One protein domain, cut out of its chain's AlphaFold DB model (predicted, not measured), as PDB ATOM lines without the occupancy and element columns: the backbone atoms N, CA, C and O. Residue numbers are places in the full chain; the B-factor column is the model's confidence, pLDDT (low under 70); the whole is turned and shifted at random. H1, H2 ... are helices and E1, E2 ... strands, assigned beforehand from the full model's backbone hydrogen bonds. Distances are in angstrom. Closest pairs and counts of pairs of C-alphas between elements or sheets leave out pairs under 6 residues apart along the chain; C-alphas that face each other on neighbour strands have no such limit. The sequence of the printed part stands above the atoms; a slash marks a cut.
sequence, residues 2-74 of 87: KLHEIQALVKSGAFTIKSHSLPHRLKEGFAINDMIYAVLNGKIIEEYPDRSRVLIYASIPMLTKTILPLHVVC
ATOM      1  N   LYS A   2     -47.368 126.734  13.211       87.19
ATOM      2  CA  LYS A   2     -47.467 127.484  11.944       87.19
ATOM      3  C   LYS A   2     -46.283 128.446  11.778       87.19
ATOM      4  O   LYS A   2     -45.705 128.909  12.756       87.19
ATOM      5  N   LEU A   3     -45.960 128.813  10.532       87.81
ATOM      6  CA  LEU A   3     -44.830 129.706  10.220       87.81
ATOM      7  C   LEU A   3     -44.884 131.048  10.969       87.81
ATOM      8  O   LEU A   3     -43.866 131.498  11.481       87.81
ATOM      9  N   HIS A   4     -46.058 131.676  11.072       90.19
ATOM     10  CA  HIS A   4     -46.184 132.974  11.745       90.19
ATOM     11  C   HIS A   4     -45.862 132.903  13.248       90.19
ATOM     12  O   HIS A   4     -45.347 133.871  13.801       90.19
ATOM     13  N   GLU A   5     -46.115 131.765  13.899       91.19
ATOM     14  CA  GLU A   5     -45.775 131.541  15.309       91.19
ATOM     15  C   GLU A   5     -44.253 131.410  15.469       91.19
ATOM     16  O   GLU A   5     -43.661 132.064  16.324       91.19
ATOM     17  N   ILE A   6     -43.597 130.662  14.570       89.69
ATOM     18  CA  ILE A   6     -42.126 130.562  14.503       89.69
ATOM     19  C   ILE A   6     -41.508 131.953  14.302       89.69
ATOM     20  O   ILE A   6     -40.564 132.333  14.991       89.69
ATOM     21  N   GLN A   7     -42.056 132.738  13.374       92.19
ATOM     22  CA  GLN A   7     -41.576 134.089  13.091       92.19
ATOM     23  C   GLN A   7     -41.762 135.031  14.282       92.19
ATOM     24  O   GLN A   7     -40.889 135.857  14.534       92.19
ATOM     25  N   ALA A   8     -42.873 134.921  15.017       91.19
ATOM     26  CA  ALA A   8     -43.104 135.708  16.223       91.19
ATOM     27  C   ALA A   8     -42.061 135.395  17.309       91.19
ATOM     28  O   ALA A   8     -41.465 136.322  17.859       91.19
ATOM     29  N   LEU A   9     -41.766 134.110  17.542       90.62
ATOM     30  CA  LEU A   9     -40.726 133.682  18.482       90.62
ATOM     31  C   LEU A   9     -39.355 134.241  18.092       90.62
ATOM     32  O   LEU A   9     -38.704 134.894  18.908       90.62
ATOM     33  N   VAL A  10     -38.959 134.102  16.822       90.38
ATOM     34  CA  VAL A  10     -37.675 134.634  16.337       90.38
ATOM     35  C   VAL A  10     -37.598 136.158  16.459       90.38
ATOM     36  O   VAL A  10     -36.574 136.674  16.901       90.38
ATOM     37  N   LYS A  11     -38.678 136.890  16.145       90.69
ATOM     38  CA  LYS A  11     -38.737 138.353  16.331       90.69
ATOM     39  C   LYS A  11     -38.594 138.768  17.794       90.69
ATOM     40  O   LYS A  11     -37.987 139.796  18.065       90.69
ATOM     41  N   SER A  12     -39.146 137.983  18.718       90.62
ATOM     42  CA  SER A  12     -39.053 138.240  20.161       90.62
ATOM     43  C   SER A  12     -37.711 137.834  20.784       90.62
ATOM     44  O   SER A  12     -37.483 138.103  21.958       90.62
ATOM     45  N   GLY A  13     -36.824 137.184  20.021       86.38
ATOM     46  CA  GLY A  13     -35.574 136.627  20.543       86.38
ATOM     47  C   GLY A  13     -35.739 135.289  21.273       86.38
ATOM     48  O   GLY A  13     -34.757 134.759  21.783       86.38
ATOM     49  N   ALA A  14     -36.942 134.709  21.287       87.69
ATOM     50  CA  ALA A  14     -37.244 133.415  21.899       87.69
ATOM     51  C   ALA A  14     -36.797 132.243  21.002       87.69
ATOM     52  O   ALA A  14     -37.610 131.454  20.519       87.69
ATOM     53  N   PHE A  15     -35.496 132.163  20.716       87.75
ATOM     54  CA  PHE A  15     -34.885 131.066  19.968       87.75
ATOM     55  C   PHE A  15     -33.422 130.865  20.375       87.75
ATOM     56  O   PHE A  15     -32.739 131.798  20.789       87.75
ATOM     57  N   THR A  16     -32.915 129.652  20.156       85.56
ATOM     58  CA  THR A  16     -31.501 129.317  20.351       85.56
ATOM     59  C   THR A  16     -30.942 128.676  19.092       85.56
ATOM     60  O   THR A  16     -31.615 127.915  18.396       85.56
ATOM     61  N   ILE A  17     -29.676 128.960  18.801       83.50
ATOM     62  CA  ILE A  17     -28.946 128.319  17.711       83.50
ATOM     63  C   ILE A  17     -28.106 127.191  18.297       83.50
ATOM     64  O   ILE A  17     -27.215 127.421  19.111       83.50
ATOM     65  N   LYS A  18     -28.375 125.955  17.868       80.31
ATOM     66  CA  LYS A  18     -27.612 124.791  18.326       80.31
ATOM     67  C   LYS A  18     -26.157 124.876  17.842       80.31
ATOM     68  O   LYS A  18     -25.899 125.153  16.667       80.31
ATOM     69  N   SER A  19     -25.209 124.558  18.724       68.50
ATOM     70  CA  SER A  19     -23.759 124.693  18.492       68.50
ATOM     71  C   SER A  19     -23.239 123.905  17.284       68.50
ATOM     72  O   SER A  19     -22.276 124.320  16.646       68.50
ATOM     73  N   HIS A  20     -23.903 122.807  16.904       69.50
ATOM     74  CA  HIS A  20     -23.538 122.005  15.727       69.50
ATOM     75  C   HIS A  20     -23.696 122.755  14.391       69.50
ATOM     76  O   HIS A  20     -23.135 122.344  13.373       69.50
ATOM     77  N   SER A  21     -24.451 123.860  14.379       69.75
ATOM     78  CA  SER A  21     -24.609 124.703  13.190       69.75
ATOM     79  C   SER A  21     -23.380 125.577  12.908       69.75
ATOM     80  O   SER A  21     -23.168 125.969  11.764       69.75
ATOM     81  N   LEU A  22     -22.536 125.848  13.913       72.31
ATOM     82  CA  LEU A  22     -21.381 126.745  13.806       72.31
ATOM     83  C   LEU A  22     -20.378 126.347  12.702       72.31
ATOM     84  O   LEU A  22     -20.100 127.192  11.849       72.31
ATOM     85  N   PRO A  23     -19.855 125.104  12.642       69.75
ATOM     86  CA  PRO A  23     -18.884 124.730  11.610       69.75
ATOM     87  C   PRO A  23     -19.466 124.790  10.190       69.75
ATOM     88  O   PRO A  23     -18.770 125.195   9.263       69.75
ATOM     89  N   HIS A  24     -20.744 124.442  10.019       71.81
ATOM     90  CA  HIS A  24     -21.422 124.471   8.719       71.81
ATOM     91  C   HIS A  24     -21.595 125.901   8.214       71.81
ATOM     92  O   HIS A  24     -21.202 126.229   7.100       71.81
ATOM     93  N   ARG A  25     -22.096 126.781   9.080       78.44
ATOM     94  CA  ARG A  25     -22.291 128.194   8.761       78.44
ATOM     95  C   ARG A  25     -20.995 128.910   8.416       78.44
ATOM     96  O   ARG A  25     -20.968 129.665   7.455       78.44
ATOM     97  N   LEU A  26     -19.925 128.669   9.178       74.50
ATOM     98  CA  LEU A  26     -18.619 129.270   8.900       74.50
ATOM     99  C   LEU A  26     -18.050 128.784   7.566       74.50
ATOM    100  O   LEU A  26     -17.502 129.583   6.813       74.50
ATOM    101  N   LYS A  27     -18.216 127.495   7.255       75.69
ATOM    102  CA  LYS A  27     -17.768 126.913   5.986       75.69
ATOM    103  C   LYS A  27     -18.528 127.477   4.782       75.69
ATOM    104  O   LYS A  27     -17.932 127.647   3.725       75.69
ATOM    105  N   GLU A  28     -19.818 127.759   4.942       73.38
ATOM    106  CA  GLU A  28     -20.687 128.258   3.866       73.38
ATOM    107  C   GLU A  28     -20.813 129.791   3.826       73.38
ATOM    108  O   GLU A  28     -21.410 130.334   2.902       73.38
ATOM    109  N   GLY A  29     -20.212 130.500   4.787       81.81
ATOM    110  CA  GLY A  29     -20.196 131.964   4.837       81.81
ATOM    111  C   GLY A  29     -21.464 132.607   5.408       81.81
ATOM    112  O   GLY A  29     -21.692 133.788   5.168       81.81
ATOM    113  N   PHE A  30     -22.276 131.868   6.170       86.06
ATOM    114  CA  PHE A  30     -23.530 132.364   6.745       86.06
ATOM    115  C   PHE A  30     -23.382 132.899   8.180       86.06
ATOM    116  O   PHE A  30     -22.854 132.247   9.090       86.06
ATOM    117  N   ALA A  31     -23.938 134.084   8.417       87.56
ATOM    118  CA  ALA A  31     -24.051 134.726   9.717       87.56
ATOM    119  C   ALA A  31     -25.337 134.323  10.465       87.56
ATOM    120  O   ALA A  31     -26.223 133.645   9.948       87.56
ATOM    121  N   ILE A  32     -25.451 134.741  11.737       88.81
ATOM    122  CA  ILE A  32     -26.658 134.465  12.546       88.81
ATOM    123  C   ILE A  32     -27.841 135.197  11.921       88.81
ATOM    124  O   ILE A  32     -28.918 134.627  11.769       88.81
ATOM    125  N   ASN A  33     -27.585 136.427  11.494       90.75
ATOM    126  CA  ASN A  33     -28.577 137.280  10.873       90.75
ATOM    127  C   ASN A  33     -29.104 136.703   9.557       90.75
ATOM    128  O   ASN A  33     -30.272 136.920   9.266       90.75
ATOM    129  N   ASP A  34     -28.320 135.907   8.822       91.50
ATOM    130  CA  ASP A  34     -28.802 135.240   7.605       91.50
ATOM    131  C   ASP A  34     -29.813 134.139   7.937       91.50
ATOM    132  O   ASP A  34     -30.838 134.008   7.273       91.50
ATOM    133  N   MET A  35     -29.577 133.385   9.017       91.25
ATOM    134  CA  MET A  35     -30.546 132.397   9.500       91.25
ATOM    135  C   MET A  35     -31.821 133.058  10.019       91.25
ATOM    136  O   MET A  35     -32.916 132.607   9.695       91.25
ATOM    137  N   ILE A  36     -31.691 134.140  10.793       93.25
ATOM    138  CA  ILE A  36     -32.841 134.926  11.260       93.25
ATOM    139  C   ILE A  36     -33.620 135.447  10.052       93.25
ATOM    140  O   ILE A  36     -34.828 135.243   9.959       93.25
ATOM    141  N   TYR A  37     -32.928 136.057   9.089       93.94
ATOM    142  CA  TYR A  37     -33.523 136.542   7.852       93.94
ATOM    143  C   TYR A  37     -34.268 135.428   7.114       93.94
ATOM    144  O   TYR A  37     -35.400 135.647   6.684       93.94
ATOM    145  N   ALA A  38     -33.674 134.236   7.013       94.88
ATOM    146  CA  ALA A  38     -34.299 133.093   6.364       94.88
ATOM    147  C   ALA A  38     -35.599 132.673   7.052       94.88
ATOM    148  O   ALA A  38     -36.589 132.429   6.373       94.88
ATOM    149  N   VAL A  39     -35.643 132.647   8.385       94.88
ATOM    150  CA  VAL A  39     -36.878 132.319   9.114       94.88
ATOM    151  C   VAL A  39     -37.939 133.411   8.944       94.88
ATOM    152  O   VAL A  39     -39.121 133.115   8.759       94.88
ATOM    153  N   LEU A  40     -37.529 134.681   8.971       95.38
ATOM    154  CA  LEU A  40     -38.448 135.818   8.902       95.38
ATOM    155  C   LEU A  40     -39.019 136.079   7.503       95.38
ATOM    156  O   LEU A  40     -40.138 136.574   7.404       95.38
ATOM    157  N   ASN A  41     -38.275 135.755   6.444       95.50
ATOM    158  CA  ASN A  41     -38.629 136.105   5.060       95.50
ATOM    159  C   ASN A  41     -38.757 134.888   4.134       95.50
ATOM    160  O   ASN A  41     -39.184 135.024   2.988       95.50
ATOM    161  N   GLY A  42     -38.352 133.709   4.598       95.31
ATOM    162  CA  GLY A  42     -38.412 132.472   3.835       95.31
ATOM    163  C   GLY A  42     -39.782 131.805   3.866       95.31
ATOM    164  O   GLY A  42     -40.768 132.326   4.391       95.31
ATOM    165  N   LYS A  43     -39.823 130.604   3.298       96.31
ATOM    166  CA  LYS A  43     -41.011 129.749   3.248       96.31
ATOM    167  C   LYS A  43     -40.690 128.359   3.770       96.31
ATOM    168  O   LYS A  43     -39.580 127.864   3.573       96.31
ATOM    169  N   ILE A  44     -41.673 127.724   4.399       96.38
ATOM    170  CA  ILE A  44     -41.589 126.302   4.725       96.38
ATOM    171  C   ILE A  44     -41.581 125.522   3.410       96.38
ATOM    172  O   ILE A  44     -42.427 125.757   2.546       96.38
ATOM    173  N   ILE A  45     -40.607 124.630   3.257       97.00
ATOM    174  CA  ILE A  45     -40.521 123.711   2.116       97.00
ATOM    175  C   ILE A  45     -40.771 122.259   2.523       97.00
ATOM    176  O   ILE A  45     -41.202 121.475   1.685       97.00
ATOM    177  N   GLU A  46     -40.561 121.916   3.799       96.31
ATOM    178  CA  GLU A  46     -40.877 120.598   4.358       96.31
ATOM    179  C   GLU A  46     -41.388 120.724   5.800       96.31
ATOM    180  O   GLU A  46     -40.883 121.532   6.590       96.31
ATOM    181  N   GLU A  47     -42.367 119.890   6.150       95.25
ATOM    182  CA  GLU A  47     -42.942 119.787   7.492       95.25
ATOM    183  C   GLU A  47     -42.766 118.364   8.029       95.25
ATOM    184  O   GLU A  47     -43.098 117.389   7.358       95.25
ATOM    185  N   TYR A  48     -42.278 118.246   9.263       93.50
ATOM    186  CA  TYR A  48     -42.122 116.978   9.973       93.50
ATOM    187  C   TYR A  48     -42.902 117.048  11.295       93.50
ATOM    188  O   TYR A  48     -42.301 117.288  12.351       93.50
ATOM    189  N   PRO A  49     -44.237 116.887  11.262       88.88
ATOM    190  CA  PRO A  49     -45.084 117.053  12.442       88.88
ATOM    191  C   PRO A  49     -44.691 116.101  13.580       88.88
ATOM    192  O   PRO A  49     -44.570 116.545  14.719       88.88
ATOM    193  N   ASP A  50     -44.354 114.846  13.269       91.69
ATOM    194  CA  ASP A  50     -43.954 113.831  14.261       91.69
ATOM    195  C   ASP A  50     -42.660 114.181  15.011       91.69
ATOM    196  O   ASP A  50     -42.375 113.646  16.078       91.69
ATOM    197  N   ARG A  51     -41.848 115.078  14.440       89.19
ATOM    198  CA  ARG A  51     -40.576 115.539  15.014       89.19
ATOM    199  C   ARG A  51     -40.649 116.973  15.516       89.19
ATOM    200  O   ARG A  51     -39.615 117.521  15.884       89.19
ATOM    201  N   SER A  52     -41.836 117.589  15.476       91.88
ATOM    202  CA  SER A  52     -42.043 119.004  15.786       91.88
ATOM    203  C   SER A  52     -41.012 119.897  15.090       91.88
ATOM    204  O   SER A  52     -40.312 120.694  15.714       91.88
ATOM    205  N   ARG A  53     -40.861 119.712  13.773       93.50
ATOM    206  CA  ARG A  53     -39.809 120.360  12.985       93.50
ATOM    207  C   ARG A  53     -40.319 120.838  11.635       93.50
ATOM    208  O   ARG A  53     -41.156 120.187  11.018       93.50
ATOM    209  N   VAL A  54     -39.766 121.945  11.154       95.00
ATOM    210  CA  VAL A  54     -39.935 122.411   9.770       95.00
ATOM    211  C   VAL A  54     -38.592 122.764   9.144       95.00
ATOM    212  O   VAL A  54     -37.642 123.121   9.847       95.00
ATOM    213  N   LEU A  55     -38.526 122.673   7.819       95.56
ATOM    214  CA  LEU A  55     -37.413 123.154   7.012       95.56
ATOM    215  C   LEU A  55     -37.843 124.430   6.287       95.56
ATOM    216  O   LEU A  55     -38.786 124.418   5.496       95.56
ATOM    217  N   ILE A  56     -37.151 125.532   6.563       95.88
ATOM    218  CA  ILE A  56     -37.393 126.831   5.935       95.88
ATOM    219  C   ILE A  56     -36.301 127.104   4.909       95.88
ATOM    220  O   ILE A  56     -35.120 126.927   5.191       95.88
ATOM    221  N   TYR A  57     -36.704 127.571   3.732       96.06
ATOM    222  CA  TYR A  57     -35.808 128.005   2.667       96.06
ATOM    223  C   TYR A  57     -35.895 129.513   2.457       96.06
ATOM    224  O   TYR A  57     -36.995 130.072   2.370       96.06
ATOM    225  N   ALA A  58     -34.738 130.146   2.272       96.06
ATOM    226  CA  ALA A  58     -34.641 131.501   1.757       96.06
ATOM    227  C   ALA A  58     -33.443 131.670   0.818       96.06
ATOM    228  O   ALA A  58     -32.422 130.991   0.924       96.06
ATOM    229  N   SER A  59     -33.576 132.630  -0.089       94.94
ATOM    230  CA  SER A  59     -32.485 133.125  -0.919       94.94
ATOM    231  C   SER A  59     -31.810 134.290  -0.197       94.94
ATOM    232  O   SER A  59     -32.471 135.292   0.080       94.94
ATOM    233  N   ILE A  60     -30.520 134.165   0.119       93.00
ATOM    234  CA  ILE A  60     -29.769 135.177   0.868       93.00
ATOM    235  C   ILE A  60     -28.908 136.000  -0.100       93.00
ATOM    236  O   ILE A  60     -27.991 135.444  -0.717       93.00
ATOM    237  N   PRO A  61     -29.182 137.307  -0.265       87.56
ATOM    238  CA  PRO A  61     -28.341 138.185  -1.069       87.56
ATOM    239  C   PRO A  61     -26.998 138.422  -0.371       87.56
ATOM    240  O   PRO A  61     -26.955 138.946   0.739       87.56
ATOM    241  N   MET A  62     -25.899 138.061  -1.028       81.50
ATOM    242  CA  MET A  62     -24.543 138.338  -0.552       81.50
ATOM    243  C   MET A  62     -24.034 139.684  -1.079       81.50
ATOM    244  O   MET A  62     -24.460 140.170  -2.129       81.50
ATOM    245  N   LEU A  63     -23.032 140.250  -0.399       78.50
ATOM    246  CA  LEU A  63     -22.359 141.492  -0.813       78.50
ATOM    247  C   LEU A  63     -21.760 141.414  -2.229       78.50
ATOM    248  O   LEU A  63     -21.671 142.417  -2.930       78.50
ATOM    249  N   THR A  64     -21.386 140.216  -2.681       80.00
ATOM    250  CA  THR A  64     -20.777 139.954  -3.995       80.00
ATOM    251  C   THR A  64     -21.786 139.842  -5.144       80.00
ATOM    252  O   THR A  64     -21.425 139.388  -6.225       80.00
ATOM    253  N   LYS A  65     -23.051 140.243  -4.938       77.88
ATOM    254  CA  LYS A  65     -24.180 140.041  -5.872       77.88
ATOM    255  C   LYS A  65     -24.524 138.569  -6.152       77.88
ATOM    256  O   LYS A  65     -25.358 138.292  -7.010       77.88
ATOM    257  N   THR A  66     -23.929 137.632  -5.421       85.50
ATOM    258  CA  THR A  66     -24.321 136.220  -5.440       85.50
ATOM    259  C   THR A  66     -25.541 136.014  -4.548       85.50
ATOM    260  O   THR A  66     -25.645 136.610  -3.478       85.50
ATOM    261  N   ILE A  67     -26.460 135.148  -4.966       88.88
ATOM    262  CA  ILE A  67     -27.580 134.697  -4.137       88.88
ATOM    263  C   ILE A  67     -27.257 133.287  -3.662       88.88
ATOM    264  O   ILE A  67     -27.054 132.397  -4.487       88.88
ATOM    265  N   LEU A  68     -27.211 133.083  -2.345       91.00
ATOM    266  CA  LEU A  68     -26.968 131.765  -1.767       91.00
ATOM    267  C   LEU A  68     -28.272 131.141  -1.252       91.00
ATOM    268  O   LEU A  68     -29.046 131.821  -0.571       91.00
ATOM    269  N   PRO A  69     -28.545 129.861  -1.565       92.94
ATOM    270  CA  PRO A  69     -29.651 129.137  -0.960       92.94
ATOM    271  C   PRO A  69     -29.312 128.813   0.499       92.94
ATOM    272  O   PRO A  69     -28.293 128.183   0.767       92.94
ATOM    273  N   LEU A  70     -30.180 129.202   1.432       92.31
ATOM    274  CA  LEU A  70     -30.050 128.847   2.843       92.31
ATOM    275  C   LEU A  70     -31.265 128.041   3.296       92.31
ATOM    276  O   LEU A  70     -32.410 128.460   3.120       92.31
ATOM    277  N   HIS A  71     -30.986 126.896   3.915       94.06
ATOM    278  CA  HIS A  71     -31.975 126.049   4.563       94.06
ATOM    279  C   HIS A  71     -31.795 126.121   6.079       94.06
ATOM    280  O   HIS A  71     -30.711 125.855   6.598       94.06
ATOM    281  N   VAL A  72     -32.862 126.463   6.795       92.38
ATOM    282  CA  VAL A  72     -32.883 126.536   8.256       92.38
ATOM    283  C   VAL A  72     -33.866 125.511   8.791       92.38
ATOM    284  O   VAL A  72     -35.053 125.535   8.475       92.38
ATOM    285  N   VAL A  73     -33.363 124.610   9.628       92.94
ATOM    286  CA  VAL A  73     -34.198 123.684  10.389       92.94
ATOM    287  C   VAL A  73     -34.693 124.397  11.643       92.94
ATOM    288  O   VAL A  73     -33.888 124.773  12.494       92.94
ATOM    289  N   CYS A  74     -36.008 124.545  11.779       91.81
ATOM    290  CA  CYS A  74     -36.639 125.013  13.009       91.81
ATOM    291  C   CYS A  74     -37.218 123.816  13.757       91.81
ATOM    292  O   CYS A  74     -38.124 123.146  13.264       91.81
TER     293      CYS A  74
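Overview. This is residues 2 to 74 of the 87 residues of an uncharacterized protein of Candidatus Desantisbacteria bacterium CG_4_10_14_3_um_filter_40_18 (UniProt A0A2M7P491). A three-stranded antiparallel sheet, in order E1 E2 E3, has H3 packed across one face, making two layers; H1 packs on H3, and H2 lies off to one side. The strands form a meander, each the antiparallel neighbour of the one before. The printed part has 73 residues, with three named helices, then three named strands; mixed class, compact, radius of gyration of the C-alphas 12.3 A, spans 37 by 23 by 23 A.

Along the chain. E1 is residues 43 to 48, E2 53 to 61 (25.4 A) and E3 67 to 74 (21.7 A), ending at C-alpha 74 (-36.639, 125.013, 13.009). H1 is residues 3 to 12, from C-alpha 3 (-44.830, 129.706, 10.220); H2 is 21 to 28 and H3 32 to 41.

Arrangement. Hairpin E1 and E2 has N 45 and O 55 within hydrogen-bond range, 2.9 A; hairpin E2 and E3 has N 56 and O 72, 2.8 A. H3 is on the sheet at a height of 5.7 A, over E3, across the strands at 89 degrees to E3 on the local plane; its closest C-alphas to E2 are Ala 38 and Ala 58, 4.9 A. H1 touches H3, closest C-alphas Gln 7 and Leu 40, 5.5 A, at a steep tilt of 41 degrees, opposite ways, and only grazes the sheet. H2 and H3 are near each other, with 5 pairs of C-alphas within 10 A. In H1, H2 and H3 every O i to N i+4 pair is within hydrogen-bond range.

Size, cuts and confidence. The farthest C-alphas, Asp 50 and Thr 64, are 39.4 A apart. The printed part has no cut and no long link. pLDDT is under 70 at residues 19 to 21 and 23.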